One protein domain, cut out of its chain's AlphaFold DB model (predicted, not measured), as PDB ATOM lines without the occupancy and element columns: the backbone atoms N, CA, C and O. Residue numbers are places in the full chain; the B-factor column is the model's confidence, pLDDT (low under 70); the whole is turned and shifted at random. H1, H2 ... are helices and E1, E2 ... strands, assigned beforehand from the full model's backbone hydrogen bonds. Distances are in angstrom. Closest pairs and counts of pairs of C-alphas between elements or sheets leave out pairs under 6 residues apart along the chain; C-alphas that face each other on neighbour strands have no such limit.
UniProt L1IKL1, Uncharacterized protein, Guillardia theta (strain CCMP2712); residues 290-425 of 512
ATOM      1  N   THR A 290      30.379   5.557 -39.341       91.69
ATOM      2  CA  THR A 290      29.379   4.731 -40.004       91.69
ATOM      3  C   THR A 290      30.046   3.845 -41.044       91.69
ATOM      4  O   THR A 290      31.149   4.121 -41.525       91.69
ATOM      5  N   VAL A 291      29.369   2.754 -41.387       94.88
ATOM      6  CA  VAL A 291      29.735   1.890 -42.514       94.88
ATOM      7  C   VAL A 291      28.974   2.248 -43.790       94.88
ATOM      8  O   VAL A 291      29.323   1.740 -44.848       94.88
ATOM      9  N   GLY A 292      27.964   3.126 -43.720       93.06
ATOM     10  CA  GLY A 292      27.217   3.542 -44.907       93.06
ATOM     11  C   GLY A 292      26.046   2.652 -45.308       93.06
ATOM     12  O   GLY A 292      25.692   2.608 -46.485       93.06
ATOM     13  N   LEU A 293      25.453   1.926 -44.363       94.50
ATOM     14  CA  LEU A 293      24.332   1.026 -44.628       94.50
ATOM     15  C   LEU A 293      23.007   1.635 -44.180       94.50
ATOM     16  O   LEU A 293      22.931   2.313 -43.161       94.50
ATOM     17  N   VAL A 294      21.962   1.354 -44.948       90.50
ATOM     18  CA  VAL A 294      20.576   1.689 -44.636       90.50
ATOM     19  C   VAL A 294      19.810   0.399 -44.430       90.50
ATOM     20  O   VAL A 294      19.726  -0.415 -45.351       90.50
ATOM     21  N   LEU A 295      19.217   0.233 -43.251       93.88
ATOM     22  CA  LEU A 295      18.548  -1.009 -42.873       93.88
ATOM     23  C   LEU A 295      17.030  -0.857 -42.788       93.88
ATOM     24  O   LEU A 295      16.533   0.194 -42.391       93.88
ATOM     25  N   ASP A 296      16.294  -1.912 -43.116       89.12
ATOM     26  CA  ASP A 296      14.912  -2.136 -42.681       89.12
ATOM     27  C   ASP A 296      14.876  -3.449 -41.894       89.12
ATOM     28  O   ASP A 296      15.052  -4.546 -42.429       89.12
ATOM     29  N   GLY A 297      14.808  -3.321 -40.569       94.06
ATOM     30  CA  GLY A 297      15.127  -4.415 -39.661       94.06
ATOM     31  C   GLY A 297      16.579  -4.881 -39.826       94.06
ATOM     32  O   GLY A 297      17.504  -4.194 -39.407       94.06
ATOM     33  N   LEU A 298      16.769  -6.069 -40.405       96.88
ATOM     34  CA  LEU A 298      18.090  -6.655 -40.683       96.88
ATOM     35  C   LEU A 298      18.461  -6.626 -42.171       96.88
ATOM     36  O   LEU A 298      19.580  -6.999 -42.520       96.88
ATOM     37  N   GLU A 299      17.530  -6.243 -43.044       96.81
ATOM     38  CA  GLU A 299      17.737  -6.211 -44.489       96.81
ATOM     39  C   GLU A 299      18.372  -4.885 -44.912       96.81
ATOM     40  O   GLU A 299      17.951  -3.810 -44.484       96.81
ATOM     41  N   ILE A 300      19.385  -4.956 -45.772       96.75
ATOM     42  CA  ILE A 300      20.058  -3.795 -46.345       96.75
ATOM     43  C   ILE A 300      19.195  -3.251 -47.480       96.75
ATOM     44  O   ILE A 300      19.205  -3.756 -48.600       96.75
ATOM     45  N   VAL A 301      18.458  -2.179 -47.206       93.25
ATOM     46  CA  VAL A 301      17.616  -1.513 -48.209       93.25
ATOM     47  C   VAL A 301      18.449  -0.650 -49.141       93.25
ATOM     48  O   VAL A 301      18.113  -0.506 -50.314       93.25
ATOM     49  N   HIS A 302      19.530  -0.055 -48.640       90.00
ATOM     50  CA  HIS A 302      20.382   0.804 -49.449       90.00
ATOM     51  C   HIS A 302      21.826   0.818 -48.943       90.00
ATOM     52  O   HIS A 302      22.087   0.735 -47.741       90.00
ATOM     53  N   VAL A 303      22.765   0.962 -49.876       93.06
ATOM     54  CA  VAL A 303      24.195   1.124 -49.606       93.06
ATOM     55  C   VAL A 303      24.582   2.528 -50.061       93.06
ATOM     56  O   VAL A 303      24.424   2.868 -51.231       93.06
ATOM     57  N   MET A 304      25.022   3.380 -49.135       87.69
ATOM     58  CA  MET A 304      25.302   4.791 -49.418       87.69
ATOM     59  C   MET A 304      26.518   4.926 -50.340       87.69
ATOM     60  O   MET A 304      27.605   4.476 -49.985       87.69
ATOM     61  N   VAL A 305      26.353   5.558 -51.505       84.44
ATOM     62  CA  VAL A 305      27.440   5.773 -52.477       84.44
ATOM     63  C   VAL A 305      28.613   6.507 -51.818       84.44
ATOM     64  O   VAL A 305      28.414   7.439 -51.045       84.44
ATOM     65  N   GLY A 306      29.837   6.047 -52.079       85.88
ATOM     66  CA  GLY A 306      31.068   6.600 -51.499       85.88
ATOM     67  C   GLY A 306      31.376   6.156 -50.064       85.88
ATOM     68  O   GLY A 306      32.471   6.424 -49.569       85.88
ATOM     69  N   SER A 307      30.462   5.438 -49.409       92.62
ATOM     70  CA  SER A 307      30.711   4.874 -48.083       92.62
ATOM     71  C   SER A 307      31.623   3.647 -48.102       92.62
ATOM     72  O   SER A 307      31.843   3.016 -49.137       92.62
ATOM     73  N   ALA A 308      32.098   3.240 -46.927       94.50
ATOM     74  CA  ALA A 308      32.886   2.028 -46.751       94.50
ATOM     75  C   ALA A 308      32.196   0.754 -47.255       94.50
ATOM     76  O   ALA A 308      32.838  -0.084 -47.888       94.50
ATOM     77  N   ALA A 309      30.892   0.611 -47.001       95.88
ATOM     78  CA  ALA A 309      30.115  -0.509 -47.509       95.88
ATOM     79  C   ALA A 309      30.027  -0.490 -49.037       95.88
ATOM     80  O   ALA A 309      30.198  -1.532 -49.662       95.88
ATOM     81  N   PHE A 310      29.829   0.683 -49.638       93.88
ATOM     82  CA  PHE A 310      29.795   0.827 -51.093       93.88
ATOM     83  C   PHE A 310      31.140   0.472 -51.727       93.88
ATOM     84  O   PHE A 310      31.207  -0.370 -52.617       93.88
ATOM     85  N   ASN A 311      32.229   1.022 -51.189       93.25
ATOM     86  CA  ASN A 311      33.586   0.797 -51.691       93.25
ATOM     87  C   ASN A 311      34.049  -0.664 -51.550       93.25
ATOM     88  O   ASN A 311      35.016  -1.068 -52.194       93.25
ATOM     89  N   SER A 312      33.369  -1.465 -50.724       95.94
ATOM     90  CA  SER A 312      33.659  -2.893 -50.587       95.94
ATOM     91  C   SER A 312      33.276  -3.713 -51.824       95.94
ATOM     92  O   SER A 312      33.806  -4.809 -51.982       95.94
ATOM     93  N   ASN A 313      32.345  -3.231 -52.663       94.62
ATOM     94  CA  ASN A 313      31.783  -3.937 -53.828       94.62
ATOM     95  C   ASN A 313      31.275  -5.372 -53.553       94.62
ATOM     96  O   ASN A 313      31.101  -6.158 -54.481       94.62
ATOM     97  N   THR A 314      31.061  -5.738 -52.288       96.81
ATOM     98  CA  THR A 314      30.639  -7.091 -51.876       96.81
ATOM     99  C   THR A 314      29.234  -7.105 -51.291       96.81
ATOM    100  O   THR A 314      28.526  -8.103 -51.416       96.81
ATOM    101  N   ILE A 315      28.840  -5.994 -50.667       97.50
ATOM    102  CA  ILE A 315      27.542  -5.812 -50.027       97.50
ATOM    103  C   ILE A 315      26.535  -5.318 -51.063       97.50
ATOM    104  O   ILE A 315      26.754  -4.292 -51.707       97.50
ATOM    105  N   GLU A 316      25.414  -6.022 -51.191       96.00
ATOM    106  CA  GLU A 316      24.352  -5.692 -52.138       96.00
ATOM    107  C   GLU A 316      23.043  -5.319 -51.426       96.00
ATOM    108  O   GLU A 316      22.778  -5.687 -50.279       96.00
ATOM    109  N   GLN A 317      22.185  -4.582 -52.134       95.56
ATOM    110  CA  GLN A 317      20.822  -4.322 -51.681       95.56
ATOM    111  C   GLN A 317      20.034  -5.641 -51.571       95.56
ATOM    112  O   GLN A 317      20.009  -6.445 -52.505       95.56
ATOM    113  N   GLY A 318      19.342  -5.820 -50.447       96.56
ATOM    114  CA  GLY A 318      18.587  -7.018 -50.081       96.56
ATOM    115  C   GLY A 318      19.377  -8.006 -49.220       96.56
ATOM    116  O   GLY A 318      18.803  -8.970 -48.719       96.56
ATOM    117  N   ASP A 319      20.679  -7.803 -49.014       98.31
ATOM    118  CA  ASP A 319      21.456  -8.650 -48.108       98.31
ATOM    119  C   ASP A 319      20.949  -8.514 -46.663       98.31
ATOM    120  O   ASP A 319      20.604  -7.427 -46.205       98.31
ATOM    121  N   VAL A 320      20.905  -9.623 -45.919       98.19
ATOM    122  CA  VAL A 320      20.428  -9.648 -44.527       98.19
ATOM    123  C   VAL A 320      21.606  -9.781 -43.573       98.19
ATOM    124  O   VAL A 320      22.366 -10.748 -43.653       98.19
ATOM    125  N   ILE A 321      21.743  -8.850 -42.632       98.31
ATOM    126  CA  ILE A 321      22.805  -8.875 -41.622       98.31
ATOM    127  C   ILE A 321      22.509  -9.973 -40.596       98.31
ATOM    128  O   ILE A 321      21.499  -9.938 -39.899       98.31
ATOM    129  N   MET A 322      23.415 -10.946 -40.485       98.38
ATOM    130  CA  MET A 322      23.337 -12.036 -39.508       98.38
ATOM    131  C   MET A 322      24.137 -11.749 -38.236       98.38
ATOM    132  O   MET A 322      23.687 -12.070 -37.138       98.38
ATOM    133  N   SER A 323      25.331 -11.166 -38.365       98.12
ATOM    134  CA  SER A 323      26.158 -10.781 -37.216       98.12
ATOM    135  C   SER A 323      27.089  -9.618 -37.541       98.12
ATOM    136  O   SER A 323      27.523  -9.465 -38.683       98.12
ATOM    137  N   VAL A 324      27.428  -8.835 -36.518       97.56
ATOM    138  CA  VAL A 324      28.384  -7.722 -36.567       97.56
ATOM    139  C   VAL A 324      29.455  -7.986 -35.510       97.56
ATOM    140  O   VAL A 324      29.122  -8.166 -34.344       97.56
ATOM    141  N   ASN A 325      30.730  -8.055 -35.899       96.25
ATOM    142  CA  ASN A 325      31.861  -8.394 -35.021       96.25
ATOM    143  C   ASN A 325      31.615  -9.676 -34.204       96.25
ATOM    144  O   ASN A 325      31.735  -9.690 -32.982       96.25
ATOM    145  N   ASP A 326      31.203 -10.740 -34.903       97.12
ATOM    146  CA  ASP A 326      30.873 -12.065 -34.353       97.12
ATOM    147  C   ASP A 326      29.706 -12.086 -33.335       97.12
ATOM    148  O   ASP A 326      29.366 -13.134 -32.786       97.12
ATOM    149  N   GLN A 327      29.026 -10.956 -33.125       96.75
ATOM    150  CA  GLN A 327      27.824 -10.850 -32.303       96.75
ATOM    151  C   GLN A 327      26.566 -10.907 -33.178       96.75
ATOM    152  O   GLN A 327      26.473 -10.224 -34.197       96.75
ATOM    153  N   VAL A 328      25.585 -11.727 -32.788       97.94
ATOM    154  CA  VAL A 328      24.351 -11.927 -33.565       97.94
ATOM    155  C   VAL A 328      23.562 -10.622 -33.668       97.94
ATOM    156  O   VAL A 328      23.244  -9.983 -32.660       97.94
ATOM    157  N   ALA A 329      23.234 -10.249 -34.902       97.62
ATOM    158  CA  ALA A 329      22.429  -9.079 -35.192       97.62
ATOM    159  C   ALA A 329      20.942  -9.406 -35.008       97.62
ATOM    160  O   ALA A 329      20.437 -10.450 -35.420       97.62
ATOM    161  N   THR A 330      20.239  -8.479 -34.384       97.25
ATOM    162  CA  THR A 330      18.794  -8.460 -34.188       97.25
ATOM    163  C   THR A 330      18.280  -7.093 -34.621       97.25
ATOM    164  O   THR A 330      19.040  -6.125 -34.675       97.25
ATOM    165  N   THR A 331      16.986  -6.989 -34.901       94.06
ATOM    166  CA  THR A 331      16.363  -5.727 -35.323       94.06
ATOM    167  C   THR A 331      16.565  -4.586 -34.321       94.06
ATOM    168  O   THR A 331      16.529  -3.427 -34.713       94.06
ATOM    169  N   TRP A 332      16.812  -4.892 -33.042       92.44
ATOM    170  CA  TRP A 332      16.966  -3.891 -31.983       92.44
ATOM    171  C   TRP A 332      18.412  -3.458 -31.725       92.44
ATOM    172  O   TRP A 332      18.627  -2.346 -31.252       92.44
ATOM    173  N   ASN A 333      19.407  -4.313 -31.986       93.88
ATOM    174  CA  ASN A 333      20.811  -4.008 -31.675       93.88
ATOM    175  C   ASN A 333      21.642  -3.623 -32.905       93.88
ATOM    176  O   ASN A 333      22.668  -2.971 -32.732       93.88
ATOM    177  N   VAL A 334      21.220  -3.983 -34.124       95.25
ATOM    178  CA  VAL A 334      22.051  -3.829 -35.327       95.25
ATOM    179  C   VAL A 334      22.492  -2.381 -35.558       95.25
ATOM    180  O   VAL A 334      23.673  -2.154 -35.798       95.25
ATOM    181  N   ASN A 335      21.604  -1.397 -35.367       90.56
ATOM    182  CA  ASN A 335      21.962   0.019 -35.505       90.56
ATOM    183  C   ASN A 335      23.028   0.423 -34.480       90.56
ATOM    184  O   ASN A 335      24.049   0.982 -34.852       90.56
ATOM    185  N   GLY A 336      22.873   0.042 -33.207       88.75
ATOM    186  CA  GLY A 336      23.876   0.330 -32.175       88.75
ATOM    187  C   GLY A 336      25.228  -0.352 -32.423       88.75
ATOM    188  O   GLY A 336      26.267   0.191 -32.057       88.75
ATOM    189  N   MET A 337      25.233  -1.516 -33.077       93.50
ATOM    190  CA  MET A 337      26.463  -2.212 -33.467       93.50
ATOM    191  C   MET A 337      27.135  -1.547 -34.675       93.50
ATOM    192  O   MET A 337      28.364  -1.493 -34.749       93.50
ATOM    193  N   LEU A 338      26.352  -1.014 -35.617       92.50
ATOM    194  CA  LEU A 338      26.852  -0.309 -36.798       92.50
ATOM    195  C   LEU A 338      27.199   1.162 -36.540       92.50
ATOM    196  O   LEU A 338      28.058   1.681 -37.244       92.50
ATOM    197  N   ASP A 339      26.630   1.796 -35.516       81.31
ATOM    198  CA  ASP A 339      26.853   3.205 -35.142       81.31
ATOM    199  C   ASP A 339      27.838   3.372 -33.971       81.31
ATOM    200  O   ASP A 339      27.857   4.409 -33.304       81.31
ATOM    201  N   GLY A 340      28.634   2.333 -33.688       67.62
ATOM    202  CA  GLY A 340      29.525   2.252 -32.530       67.62
ATOM    203  C   GLY A 340      30.341   3.523 -32.256       67.62
ATOM    204  O   GLY A 340      30.722   4.258 -33.168       67.62
ATOM    205  N   SER A 341      30.657   3.745 -30.973       61.47
ATOM    206  CA  SER A 341      31.500   4.821 -30.404       61.47
ATOM    207  C   SER A 341      32.969   4.814 -30.874       61.47
ATOM    208  O   SER A 341      33.869   5.317 -30.198       61.47
ATOM    209  N   ASP A 342      33.200   4.192 -32.014       66.06
ATOM    210  CA  ASP A 342      34.445   3.638 -32.491       66.06
ATOM    211  C   ASP A 342      35.181   4.665 -33.348       66.06
ATOM    212  O   ASP A 342      34.598   5.603 -33.906       66.06
ATOM    213  N   ARG A 343      36.499   4.505 -33.431       85.75
ATOM    214  CA  ARG A 343      37.370   5.451 -34.135       85.75
ATOM    215  C   ARG A 343      37.253   5.247 -35.645       85.75
ATOM    216  O   ARG A 343      37.095   4.129 -36.128       85.75
ATOM    217  N   ALA A 344      37.390   6.335 -36.397       89.06
ATOM    218  CA  ALA A 344      37.530   6.275 -37.850       89.06
ATOM    219  C   ALA A 344      38.633   5.276 -38.240       89.06
ATOM    220  O   ALA A 344      39.700   5.272 -37.622       89.06
ATOM    221  N   GLY A 345      38.381   4.443 -39.250       91.25
ATOM    222  CA  GLY A 345      39.310   3.419 -39.734       91.25
ATOM    223  C   GLY A 345      39.230   2.067 -39.018       91.25
ATOM    224  O   GLY A 345      39.864   1.113 -39.469       91.25
ATOM    225  N   GLU A 346      38.452   1.938 -37.942       94.44
ATOM    226  CA  GLU A 346      38.241   0.644 -37.289       94.44
ATOM    227  C   GLU A 346      37.449  -0.311 -38.193       94.44
ATOM    228  O   GLU A 346      36.497   0.078 -38.869       94.44
ATOM    229  N   THR A 347      37.862  -1.574 -38.239       95.00
ATOM    230  CA  THR A 347      37.231  -2.586 -39.086       95.00
ATOM    231  C   THR A 347      36.000  -3.177 -38.413       95.00
ATOM    232  O   THR A 347      36.076  -3.648 -37.282       95.00
ATOM    233  N   VAL A 348      34.893  -3.235 -39.144       96.25
ATOM    234  CA  VAL A 348      33.669  -3.939 -38.774       96.25
ATOM    235  C   VAL A 348      33.543  -5.179 -39.641       96.25
ATOM    236  O   VAL A 348      33.548  -5.111 -40.871       96.25
ATOM    237  N   LYS A 349      33.421  -6.326 -38.982       97.75
ATOM    238  CA  LYS A 349      33.241  -7.628 -39.605       97.75
ATOM    239  C   LYS A 349      31.753  -7.953 -39.669       97.75
ATOM    240  O   LYS A 349      31.112  -8.164 -38.643       97.75
ATOM    241  N   LEU A 350      31.202  -7.999 -40.870       98.12
ATOM    242  CA  LEU A 350      29.804  -8.299 -41.140       98.12
ATOM    243  C   LEU A 350      29.673  -9.724 -41.662       98.12
ATOM    244  O   LEU A 350      30.389 -10.128 -42.575       98.12
ATOM    245  N   ARG A 351      28.716 -10.472 -41.120       98.44
ATOM    246  CA  ARG A 351      28.264 -11.729 -41.713       98.44
ATOM    247  C   ARG A 351      26.897 -11.494 -42.328       98.44
ATOM    248  O   ARG A 351      25.954 -11.158 -41.613       98.44
ATOM    249  N   LEU A 352      26.805 -11.634 -43.641       98.38
ATOM    250  CA  LEU A 352      25.631 -11.301 -44.440       98.38
ATOM    251  C   LEU A 352      25.052 -12.566 -45.063       98.38
ATOM    252  O   LEU A 352      25.793 -13.480 -45.411       98.38
ATOM    253  N   ARG A 353      23.734 -12.616 -45.239       98.19
ATOM    254  CA  ARG A 353      23.060 -13.635 -46.044       98.19
ATOM    255  C   ARG A 353      22.465 -12.979 -47.278       98.19
ATOM    256  O   ARG A 353      21.566 -12.150 -47.153       98.19
ATOM    257  N   ARG A 354      22.923 -13.391 -48.456       97.94
ATOM    258  CA  ARG A 354      22.460 -12.840 -49.728       97.94
ATOM    259  C   ARG A 354      21.032 -13.280 -50.023       97.94
ATOM    260  O   ARG A 354      20.772 -14.479 -50.116       97.94
ATOM    261  N   ALA A 355      20.102 -12.339 -50.204       93.38
ATOM    262  CA  ALA A 355      18.677 -12.667 -50.355       93.38
ATOM    263  C   ALA A 355      18.380 -13.607 -51.534       93.38
ATOM    264  O   ALA A 355      17.504 -14.464 -51.438       93.38
ATOM    265  N   ARG A 356      19.119 -13.474 -52.644       95.06
ATOM    266  CA  ARG A 356      18.875 -14.259 -53.866       95.06
ATOM    267  C   ARG A 356      19.421 -15.684 -53.793       95.06
ATOM    268  O   ARG A 356      18.777 -16.603 -54.283       95.06
ATOM    269  N   THR A 357      20.611 -15.863 -53.221       97.38
ATOM    270  CA  THR A 357      21.333 -17.147 -53.247       97.38
ATOM    271  C   THR A 357      21.295 -17.886 -51.913       97.38
ATOM    272  O   THR A 357      21.636 -19.063 -51.870       97.38
ATOM    273  N   ASN A 358      20.885 -17.219 -50.826       96.75
ATOM    274  CA  ASN A 358      21.069 -17.666 -49.440       96.75
ATOM    275  C   ASN A 358      22.532 -17.965 -49.063       96.75
ATOM    276  O   ASN A 358      22.786 -18.589 -48.033       96.75
ATOM    277  N   GLU A 359      23.494 -17.512 -49.865       98.12
ATOM    278  CA  GLU A 359      24.912 -17.633 -49.547       98.12
ATOM    279  C   GLU A 359      25.253 -16.753 -48.344       98.12
ATOM    280  O   GLU A 359      24.743 -15.635 -48.212       98.12
ATOM    281  N   VAL A 360      26.099 -17.276 -47.459       98.00
ATOM    282  CA  VAL A 360      26.571 -16.548 -46.286       98.00
ATOM    283  C   VAL A 360      27.950 -15.987 -46.591       98.00
ATOM    284  O   VAL A 360      28.901 -16.743 -46.770       98.00
ATOM    285  N   LEU A 361      28.036 -14.663 -46.634       98.06
ATOM    286  CA  LEU A 361      29.244 -13.908 -46.935       98.06
ATOM    287  C   LEU A 361      29.811 -13.312 -45.650       98.06
ATOM    288  O   LEU A 361      29.071 -12.910 -44.752       98.06
ATOM    289  N   GLU A 362      31.132 -13.237 -45.575       98.31
ATOM    290  CA  GLU A 362      31.846 -12.550 -44.506       98.31
ATOM    291  C   GLU A 362      32.595 -11.372 -45.124       98.31
ATOM    292  O   GLU A 362      33.455 -11.557 -45.983       98.31
ATOM    293  N   VAL A 363      32.223 -10.158 -44.728       97.94
ATOM    294  CA  VAL A 363      32.734  -8.911 -45.298       97.94
ATOM    295  C   VAL A 363      33.357  -8.082 -44.189       97.94
ATOM    296  O   VAL A 363      32.755  -7.886 -43.138       97.94
ATOM    297  N   VAL A 364      34.562  -7.566 -44.419       97.44
ATOM    298  CA  VAL A 364      35.231  -6.645 -43.497       97.44
ATOM    299  C   VAL A 364      35.241  -5.259 -44.127       97.44
ATOM    300  O   VAL A 364      35.820  -5.068 -45.192       97.44
ATOM    301  N   VAL A 365      34.604  -4.292 -43.470       96.81
ATOM    302  CA  VAL A 365      34.531  -2.890 -43.913       96.81
ATOM    303  C   VAL A 365      35.199  -1.980 -42.890       96.81
ATOM    304  O   VAL A 365      35.155  -2.257 -41.697       96.81
ATOM    305  N   GLN A 366      35.826  -0.889 -43.325       95.50
ATOM    306  CA  GLN A 366      36.415   0.100 -42.412       95.50
ATOM    307  C   GLN A 366      35.428   1.222 -42.125       95.50
ATOM    308  O   GLN A 366      34.936   1.856 -43.048       95.50
ATOM    309  N   ARG A 367      35.157   1.513 -40.856       93.38
ATOM    310  CA  ARG A 367      34.321   2.645 -40.453       93.38
ATOM    311  C   ARG A 367      34.889   3.959 -40.990       93.38
ATOM    312  O   ARG A 367      36.090   4.207 -40.891       93.38
ATOM    313  N   GLN A 368      34.020   4.833 -41.477       92.50
ATOM    314  CA  GLN A 368      34.367   6.192 -41.898       92.50
ATOM    315  C   GLN A 368      33.685   7.206 -40.985       92.50
ATOM    316  O   GLN A 368      32.615   6.923 -40.447       92.50
ATOM    317  N   LEU A 369      34.290   8.380 -40.785       91.12
ATOM    318  CA  LEU A 369      33.612   9.472 -40.084       91.12
ATOM    319  C   LEU A 369      32.434   9.948 -40.921       91.12
ATOM    320  O   LEU A 369      32.561  10.113 -42.132       91.12
ATOM    321  N   CYS A 370      31.311  10.253 -40.272       86.31
ATOM    322  CA  CYS A 370      30.177  10.849 -40.976       86.31
ATOM    323  C   CYS A 370      30.560  12.178 -41.651       86.31
ATOM    324  O   CYS A 370      30.000  12.511 -42.685       86.31
ATOM    325  N   ALA A 371      31.535  12.913 -41.102       84.81
ATOM    326  CA  ALA A 371      32.051  14.151 -41.691       84.81
ATOM    327  C   ALA A 371      32.875  13.943 -42.977       84.81
ATOM    328  O   ALA A 371      33.004  14.883 -43.755       84.81
ATOM    329  N   ASP A 372      33.411  12.738 -43.194       86.12
ATOM    330  CA  ASP A 372      34.203  12.393 -44.383       86.12
ATOM    331  C   ASP A 372      33.334  11.812 -45.507       86.12
ATOM    332  O   ASP A 372      33.818  11.554 -46.610       86.12
ATOM    333  N   LEU A 373      32.047  11.573 -45.233       82.75
ATOM    334  CA  LEU A 373      31.112  11.149 -46.259       82.75
ATOM    335  C   LEU A 373      30.932  12.270 -47.292       82.75
ATOM    336  O   LEU A 373      30.820  13.439 -46.910       82.75
ATOM    337  N   PRO A 374      30.845  11.938 -48.595       82.25
ATOM    338  CA  PRO A 374      30.470  12.926 -49.597       82.25
ATOM    339  C   PRO A 374      29.120  13.554 -49.225       82.25
ATOM    340  O   PRO A 374      28.273  12.894 -48.615       82.25
ATOM    341  N   GLU A 375      28.895  14.819 -49.606       80.62
ATOM    342  CA  GLU A 375      27.635  15.544 -49.333       80.62
ATOM    343  C   GLU A 375      26.398  14.721 -49.722       80.62
ATOM    344  O   GLU A 375      25.355  14.752 -49.067       80.62
ATOM    345  N   GLU A 376      26.555  13.903 -50.755       78.44
ATOM    346  CA  GLU A 376      25.538  13.008 -51.269       78.44
ATOM    347  C   GLU A 376      25.190  11.862 -50.307       78.44
ATOM    348  O   GLU A 376      24.021  11.522 -50.108       78.44
ATOM    349  N   ALA A 377      26.190  11.274 -49.656       77.25
ATOM    350  CA  ALA A 377      25.976  10.263 -48.627       77.25
ATOM    351  C   ALA A 377      25.454  10.887 -47.326       77.25
ATOM    352  O   ALA A 377      24.615  10.284 -46.653       77.25
ATOM    353  N   LEU A 378      25.874  12.116 -47.007       80.44
ATOM    354  CA  LEU A 378      25.337  12.879 -45.879       80.44
ATOM    355  C   LEU A 378      23.826  13.083 -46.005       80.44
ATOM    356  O   LEU A 378      23.101  12.839 -45.043       80.44
ATOM    357  N   LEU A 379      23.327  13.454 -47.188       83.62
ATOM    358  CA  LEU A 379      21.887  13.610 -47.401       83.62
ATOM    359  C   LEU A 379      21.131  12.289 -47.203       83.62
ATOM    360  O   LEU A 379      20.104  12.265 -46.525       83.62
ATOM    361  N   SER A 380      21.662  11.175 -47.718       81.00
ATOM    362  CA  SER A 380      21.080   9.849 -47.468       81.00
ATOM    363  C   SER A 380      21.045   9.511 -45.975       81.00
ATOM    364  O   SER A 380      20.093   8.880 -45.513       81.00
ATOM    365  N   HIS A 381      22.062   9.918 -45.215       80.88
ATOM    366  CA  HIS A 381      22.105   9.715 -43.773       80.88
ATOM    367  C   HIS A 381      21.081  10.594 -43.033       80.88
ATOM    368  O   HIS A 381      20.380  10.102 -42.153       80.88
ATOM    369  N   TYR A 382      20.914  11.862 -43.418       83.62
ATOM    370  CA  TYR A 382      19.878  12.727 -42.840       83.62
ATOM    371  C   TYR A 382      18.466  12.198 -43.092       83.62
ATOM    372  O   TYR A 382      17.636  12.209 -42.184       83.62
ATOM    373  N   LEU A 383      18.200  11.684 -44.295       86.44
ATOM    374  CA  LEU A 383      16.912  11.066 -44.610       86.44
ATOM    375  C   LEU A 383      16.658   9.805 -43.769       86.44
ATOM    376  O   LEU A 383      15.521   9.560 -43.369       86.44
ATOM    377  N   ASN A 384      17.706   9.048 -43.429       82.81
ATOM    378  CA  ASN A 384      17.595   7.941 -42.480       82.81
ATOM    379  C   ASN A 384      17.246   8.397 -41.072       82.81
ATOM    380  O   ASN A 384      16.346   7.824 -40.467       82.81
ATOM    381  N   LEU A 385      17.917   9.430 -40.566       83.06
ATOM    382  CA  LEU A 385      17.605   9.980 -39.248       83.06
ATOM    383  C   LEU A 385      16.167  10.505 -39.191       83.06
ATOM    384  O   LEU A 385      15.463  10.254 -38.218       83.06
ATOM    385  N   ALA A 386      15.705  11.172 -40.253       82.81
ATOM    386  CA  ALA A 386      14.318  11.612 -40.369       82.81
ATOM    387  C   ALA A 386      13.337  10.425 -40.362       82.81
ATOM    388  O   ALA A 386      12.304  10.478 -39.698       82.81
ATOM    389  N   ARG A 387      13.678   9.327 -41.050       88.19
ATOM    390  CA  ARG A 387      12.896   8.084 -41.027       88.19
ATOM    391  C   ARG A 387      12.841   7.475 -39.624       88.19
ATOM    392  O   ARG A 387      11.770   7.059 -39.195       88.19
ATOM    393  N   GLU A 388      13.970   7.397 -38.924       83.94
ATOM    394  CA  GLU A 388      14.047   6.842 -37.567       83.94
ATOM    395  C   GLU A 388      13.253   7.677 -36.555       83.94
ATOM    396  O   GLU A 388      12.511   7.113 -35.751       83.94
ATOM    397  N   ASP A 389      13.335   9.009 -36.636       84.19
ATOM    398  CA  ASP A 389      12.521   9.917 -35.817       84.19
ATOM    399  C   ASP A 389      11.022   9.744 -36.114       84.19
ATOM    400  O   ASP A 389      10.225   9.628 -35.184       84.19
ATOM    401  N   ALA A 390      10.631   9.618 -37.389       84.88
ATOM    402  CA  ALA A 390       9.243   9.346 -37.767       84.88
ATOM    403  C   ALA A 390       8.739   7.997 -37.219       84.88
ATOM    404  O   ALA A 390       7.636   7.925 -36.679       84.88
ATOM    405  N   VAL A 391       9.561   6.939 -37.278       85.38
ATOM    406  CA  VAL A 391       9.243   5.631 -36.672       85.38
ATOM    407  C   VAL A 391       9.088   5.753 -35.157       85.38
ATOM    408  O   VAL A 391       8.126   5.225 -34.606       85.38
ATOM    409  N   SER A 392       9.982   6.483 -34.484       84.44
ATOM    410  CA  SER A 392       9.906   6.698 -33.034       84.44
ATOM    411  C   SER A 392       8.662   7.482 -32.602       84.44
ATOM    412  O   SER A 392       8.269   7.383 -31.441       84.44
ATOM    413  N   ARG A 393       8.060   8.268 -33.502       89.31
ATOM    414  CA  ARG A 393       6.832   9.046 -33.260       89.31
ATOM    415  C   ARG A 393       5.561   8.354 -33.751       89.31
ATOM    416  O   ARG A 393       4.494   8.953 -33.662       89.31
ATOM    417  N   GLU A 394       5.672   7.135 -34.280       93.25
ATOM    418  CA  GLU A 394       4.576   6.420 -34.948       93.25
ATOM    419  C   GLU A 394       3.960   7.207 -36.133       93.25
ATOM    420  O   GLU A 394       2.804   7.000 -36.503       93.25
ATOM    421  N   ASP A 395       4.733   8.098 -36.773       91.12
ATOM    422  CA  ASP A 395       4.297   8.886 -37.931       91.12
ATOM    423  C   ASP A 395       4.504   8.107 -39.240       91.12
ATOM    424  O   ASP A 395       5.575   8.121 -39.859       91.12
ATOM    425  N   ALA A 396       3.446   7.421 -39.681       91.12
ATOM    426  CA  ALA A 396       3.452   6.653 -40.922       91.12
ATOM    427  C   ALA A 396       3.741   7.520 -42.163       91.12
ATOM    428  O   ALA A 396       4.470   7.079 -43.052       91.12
ATOM    429  N   ASN A 397       3.229   8.754 -42.210       88.00
ATOM    430  CA  ASN A 397       3.404   9.636 -43.366       88.00
ATOM    431  C   ASN A 397       4.848  10.138 -43.458       88.00
ATOM    432  O   ASN A 397       5.442  10.100 -44.536       88.00
ATOM    433  N   GLY A 398       5.430  10.563 -42.330       85.12
ATOM    434  CA  GLY A 398       6.832  10.975 -42.261       85.12
ATOM    435  C   GLY A 398       7.784   9.845 -42.658       85.12
ATOM    436  O   GLY A 398       8.721  10.055 -43.431       85.12
ATOM    437  N   ARG A 399       7.493   8.615 -42.214       87.69
ATOM    438  CA  ARG A 399       8.262   7.422 -42.586       87.69
ATOM    439  C   ARG A 399       8.201   7.145 -44.091       87.69
ATOM    440  O   ARG A 399       9.245   6.938 -44.712       87.69
ATOM    441  N   ASP A 400       7.007   7.152 -44.680       83.94
ATOM    442  CA  ASP A 400       6.811   6.851 -46.105       83.94
ATOM    443  C   ASP A 400       7.412   7.951 -47.005       83.94
ATOM    444  O   ASP A 400       8.002   7.660 -48.054       83.94
ATOM    445  N   LEU A 401       7.347   9.215 -46.568       85.81
ATOM    446  CA  LEU A 401       7.997  10.344 -47.235       85.81
ATOM    447  C   LEU A 401       9.524  10.211 -47.206       85.81
ATOM    448  O   LEU A 401      10.163  10.359 -48.249       85.81
ATOM    449  N   ALA A 402      10.106   9.884 -46.047       82.88
ATOM    450  CA  ALA A 402      11.545   9.678 -45.912       82.88
ATOM    451  C   ALA A 402      12.027   8.526 -46.808       82.88
ATOM    452  O   ALA A 402      12.971   8.702 -47.575       82.88
ATOM    453  N   LEU A 403      11.327   7.385 -46.812       82.81
ATOM    454  CA  LEU A 403      11.631   6.260 -47.706       82.81
ATOM    455  C   LEU A 403      11.544   6.649 -49.190       82.81
ATOM    456  O   LEU A 403      12.411   6.277 -49.984       82.81
ATOM    457  N   THR A 404      10.534   7.432 -49.573       83.19
ATOM    458  CA  THR A 404      10.377   7.920 -50.952       83.19
ATOM    459  C   THR A 404      11.518   8.858 -51.346       83.19
ATOM    460  O   THR A 404      12.099   8.704 -52.425       83.19
ATOM    461  N   ALA A 405      11.880   9.796 -50.468       83.31
ATOM    462  CA  ALA A 405      12.993  10.717 -50.672       83.31
ATOM    463  C   ALA A 405      14.322   9.961 -50.807       83.31
ATOM    464  O   ALA A 405      15.091  10.235 -51.726       83.31
ATOM    465  N   MET A 406      14.553   8.947 -49.971       82.25
ATOM    466  CA  MET A 406      15.720   8.073 -50.080       82.25
ATOM    467  C   MET A 406      15.749   7.312 -51.404       82.25
ATOM    468  O   MET A 406      16.790   7.250 -52.057       82.25
ATOM    469  N   GLY A 407      14.613   6.762 -51.840       80.44
ATOM    470  CA  GLY A 407      14.504   6.064 -53.120       80.44
ATOM    471  C   GLY A 407      14.774   6.974 -54.324       80.44
ATOM    472  O   GLY A 407      15.435   6.557 -55.276       80.44
ATOM    473  N   LEU A 408      14.301   8.224 -54.286       81.81
ATOM    474  CA  LEU A 408      14.608   9.237 -55.300       81.81
ATOM    475  C   LEU A 408      16.087   9.618 -55.278       81.81
ATOM    476  O   LEU A 408      16.730   9.607 -56.326       81.81
ATOM    477  N   TRP A 409      16.634   9.886 -54.094       83.69
ATOM    478  CA  TRP A 409      18.040  10.228 -53.914       83.69
ATOM    479  C   TRP A 409      18.968   9.139 -54.457       83.69
ATOM    480  O   TRP A 409      19.868   9.413 -55.242       83.69
ATOM    481  N   SER A 410      18.668   7.879 -54.146       78.19
ATOM    482  CA  SER A 410      19.407   6.709 -54.634       78.19
ATOM    483  C   SER A 410      19.411   6.599 -56.164       78.19
ATOM    484  O   SER A 410      20.382   6.126 -56.753       78.19
ATOM    485  N   LYS A 411      18.316   7.004 -56.824       80.88
ATOM    486  CA  LYS A 411      18.220   7.039 -58.293       80.88
ATOM    487  C   LYS A 411      19.023   8.196 -58.881       80.88
ATOM    488  O   LYS A 411      19.663   8.008 -59.907       80.88
ATOM    489  N   ILE A 412      18.996   9.363 -58.235       79.06
ATOM    490  CA  ILE A 412      19.786  10.535 -58.640       79.06
ATOM    491  C   ILE A 412      21.280  10.222 -58.521       79.06
ATOM    492  O   ILE A 412      21.999  10.389 -59.501       79.06
ATOM    493  N   ALA A 413      21.713   9.678 -57.382       76.94
ATOM    494  CA  ALA A 413      23.101   9.296 -57.144       76.94
ATOM    495  C   ALA A 413      23.595   8.258 -58.169       76.94
ATOM    496  O   ALA A 413      24.667   8.422 -58.743       76.94
ATOM    497  N   ARG A 414      22.782   7.236 -58.484       78.06
ATOM    498  CA  ARG A 414      23.102   6.270 -59.554       78.06
ATOM    499  C   ARG A 414      23.224   6.924 -60.927       78.06
ATOM    500  O   ARG A 414      24.197   6.678 -61.625       78.06
ATOM    501  N   ALA A 415      22.280   7.786 -61.301       77.31
ATOM    502  CA  ALA A 415      22.335   8.485 -62.583       77.31
ATOM    503  C   ALA A 415      23.551   9.426 -62.684       77.31
ATOM    504  O   ALA A 415      24.125   9.587 -63.761       77.31
ATOM    505  N   GLN A 416      23.962  10.048 -61.574       76.56
ATOM    506  CA  GLN A 416      25.191  10.839 -61.509       76.56
ATOM    507  C   GLN A 416      26.430   9.959 -61.669       76.56
ATOM    508  O   GLN A 416      27.284  10.284 -62.489       76.56
ATOM    509  N   GLN A 417      26.495   8.823 -60.972       80.75
ATOM    510  CA  GLN A 417      27.592   7.867 -61.106       80.75
ATOM    511  C   GLN A 417      27.715   7.332 -62.541       80.75
ATOM    512  O   GLN A 417      28.795   7.395 -63.119       80.75
ATOM    513  N   GLU A 418      26.617   6.882 -63.157       82.12
ATOM    514  CA  GLU A 418      26.599   6.422 -64.556       82.12
ATOM    515  C   GLU A 418      27.084   7.522 -65.515       82.12
ATOM    516  O   GLU A 418      27.820   7.267 -66.473       82.12
ATOM    517  N   ARG A 419      26.715   8.781 -65.243       81.88
ATOM    518  CA  ARG A 419      27.190   9.935 -66.012       81.88
ATOM    519  C   ARG A 419      28.686  10.173 -65.818       81.88
ATOM    520  O   ARG A 419      29.369  10.470 -66.795       81.88
ATOM    521  N   GLU A 420      29.197  10.073 -64.595       77.25
ATOM    522  CA  GLU A 420      30.625  10.212 -64.308       77.25
ATOM    523  C   GLU A 420      31.452   9.099 -64.942       77.25
ATOM    524  O   GLU A 420      32.481   9.386 -65.548       77.25
ATOM    525  N   GLU A 421      31.000   7.851 -64.848       82.00
ATOM    526  CA  GLU A 421      31.625   6.701 -65.502       82.00
ATOM    527  C   GLU A 421      31.637   6.888 -67.023       82.00
ATOM    528  O   GLU A 421      32.677   6.722 -67.659       82.00
ATOM    529  N   GLY A 422      30.528   7.357 -67.604       88.12
ATOM    530  CA  GLY A 422      30.464   7.723 -69.018       88.12
ATOM    531  C   GLY A 422      31.423   8.859 -69.401       88.12
ATOM    532  O   GLY A 422      32.035   8.817 -70.469       88.12
ATOM    533  N   CYS A 423      31.596   9.868 -68.543       82.62
ATOM    534  CA  CYS A 423      32.577  10.937 -68.747       82.62
ATOM    535  C   CYS A 423      34.021  10.421 -68.651       82.62
ATOM    536  O   CYS A 423      34.836  10.780 -69.501       82.62
ATOM    537  N   ARG A 424      34.336   9.565 -67.668       83.88
ATOM    538  CA  ARG A 424      35.665   8.946 -67.520       83.88
ATOM    539  C   ARG A 424      36.006   8.081 -68.726       83.88
ATOM    540  O   ARG A 424      37.071   8.266 -69.297       83.88
ATOM    541  N   ALA A 425      35.076   7.244 -69.186       90.25
ATOM    542  CA  ALA A 425      35.269   6.416 -70.375       90.25
ATOM    543  C   ALA A 425      35.568   7.256 -71.633       90.25
ATOM    544  O   ALA A 425      36.444   6.909 -72.422       90.25
TER     545      ALA A 425
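Overview. This is residues 290 to 425 of the 512 residues of an uncharacterized protein of Guillardia theta (strain CCMP2712) (UniProt L1IKL1). A long helical hairpin, H3 and H4, stands beside a small body of strands, with the strand hairpin E1 and E2 in the middle and the strongly twisted sheet E3, E4 and E5 on the far side of it. The short helix H1 packs on E5 and the short helix H2 only grazes the sheet near E3, while residues 418 to 425 of H4 stick out as a free arm. The printed part has 136 residues, with the named elements E1 E2 H1 E3 H2 E4 E5 H3 H4 along the chain; the three-stranded sheet has the order E3, E4, E5, and both sheets are antiparallel. The class is mixed, helices and strands, and the whole is compact, with a radius of gyration of the C-alphas of 14.9 A and spans of 41 by 40 by 34 A.

Along the chain. E1 is residues 293 to 296, beginning at C-alpha 293 (24.332, 1.026, -44.628), and E2 is residues 299 to 303. H1 follows at residues 308 to 311, E3 at residues 320 to 324 and H2 at residues 334 to 338. E4, residues 347 to 353, is 19.3 A long from first to last C-alpha, and E5, residues 360 to 366, is 19.7 A long. H3, residues 375 to 392, begins at C-alpha 375 (27.635, 15.544, -49.333) and measures 25.7 A. H4, residues 396 to 425, measures 43.4 A and ends at C-alpha 425 (35.269, 6.416, -70.375).

Arrangement. In the larger sheet, E4 is the inner strand. E3 and E4 are antiparallel at 145 degrees, with N 322 and O 351 within hydrogen-bond range at 2.8 A. E4 and E5 form an antiparallel hairpin at 157 degrees, with N 348 and O 365 at 2.7 A. H1 is on this sheet but over none of its strands; its closest C-alphas to E5 are those of Ala 308 and Val 365, 5.9 A apart. H2 only grazes the sheet, and the C-alphas of Val 324 and Met 337 are 6.6 A apart. The closest C-alphas of E2 and E3 are those of Glu 299 and Val 320, at 4.4 A. E1 and E2 form an antiparallel hairpin at 146 degrees, with N 294 and O 302 at 2.9 A. The closest C-alphas of E1 and H3 are those of Val 294 and Asn 384, at 7.3 A. H3 and H4, a helical hairpin, touch with Arg 387 and Arg 399 closest, their C-alphas 4.9 A apart, at a shallow tilt of 15 degrees, opposite ways. In H2, H3 and H4 every O i to N i+4 pair is within hydrogen-bond range; H1 is too short for such a pair.

Size, cuts and confidence. The two C-alphas farthest apart are those of Glu 394 and Ala 425, at 46.9 A. The printed part has no cut and no long link. The mean pLDDT of the printed part is 89.3, and residues 340 to 342 are under 70.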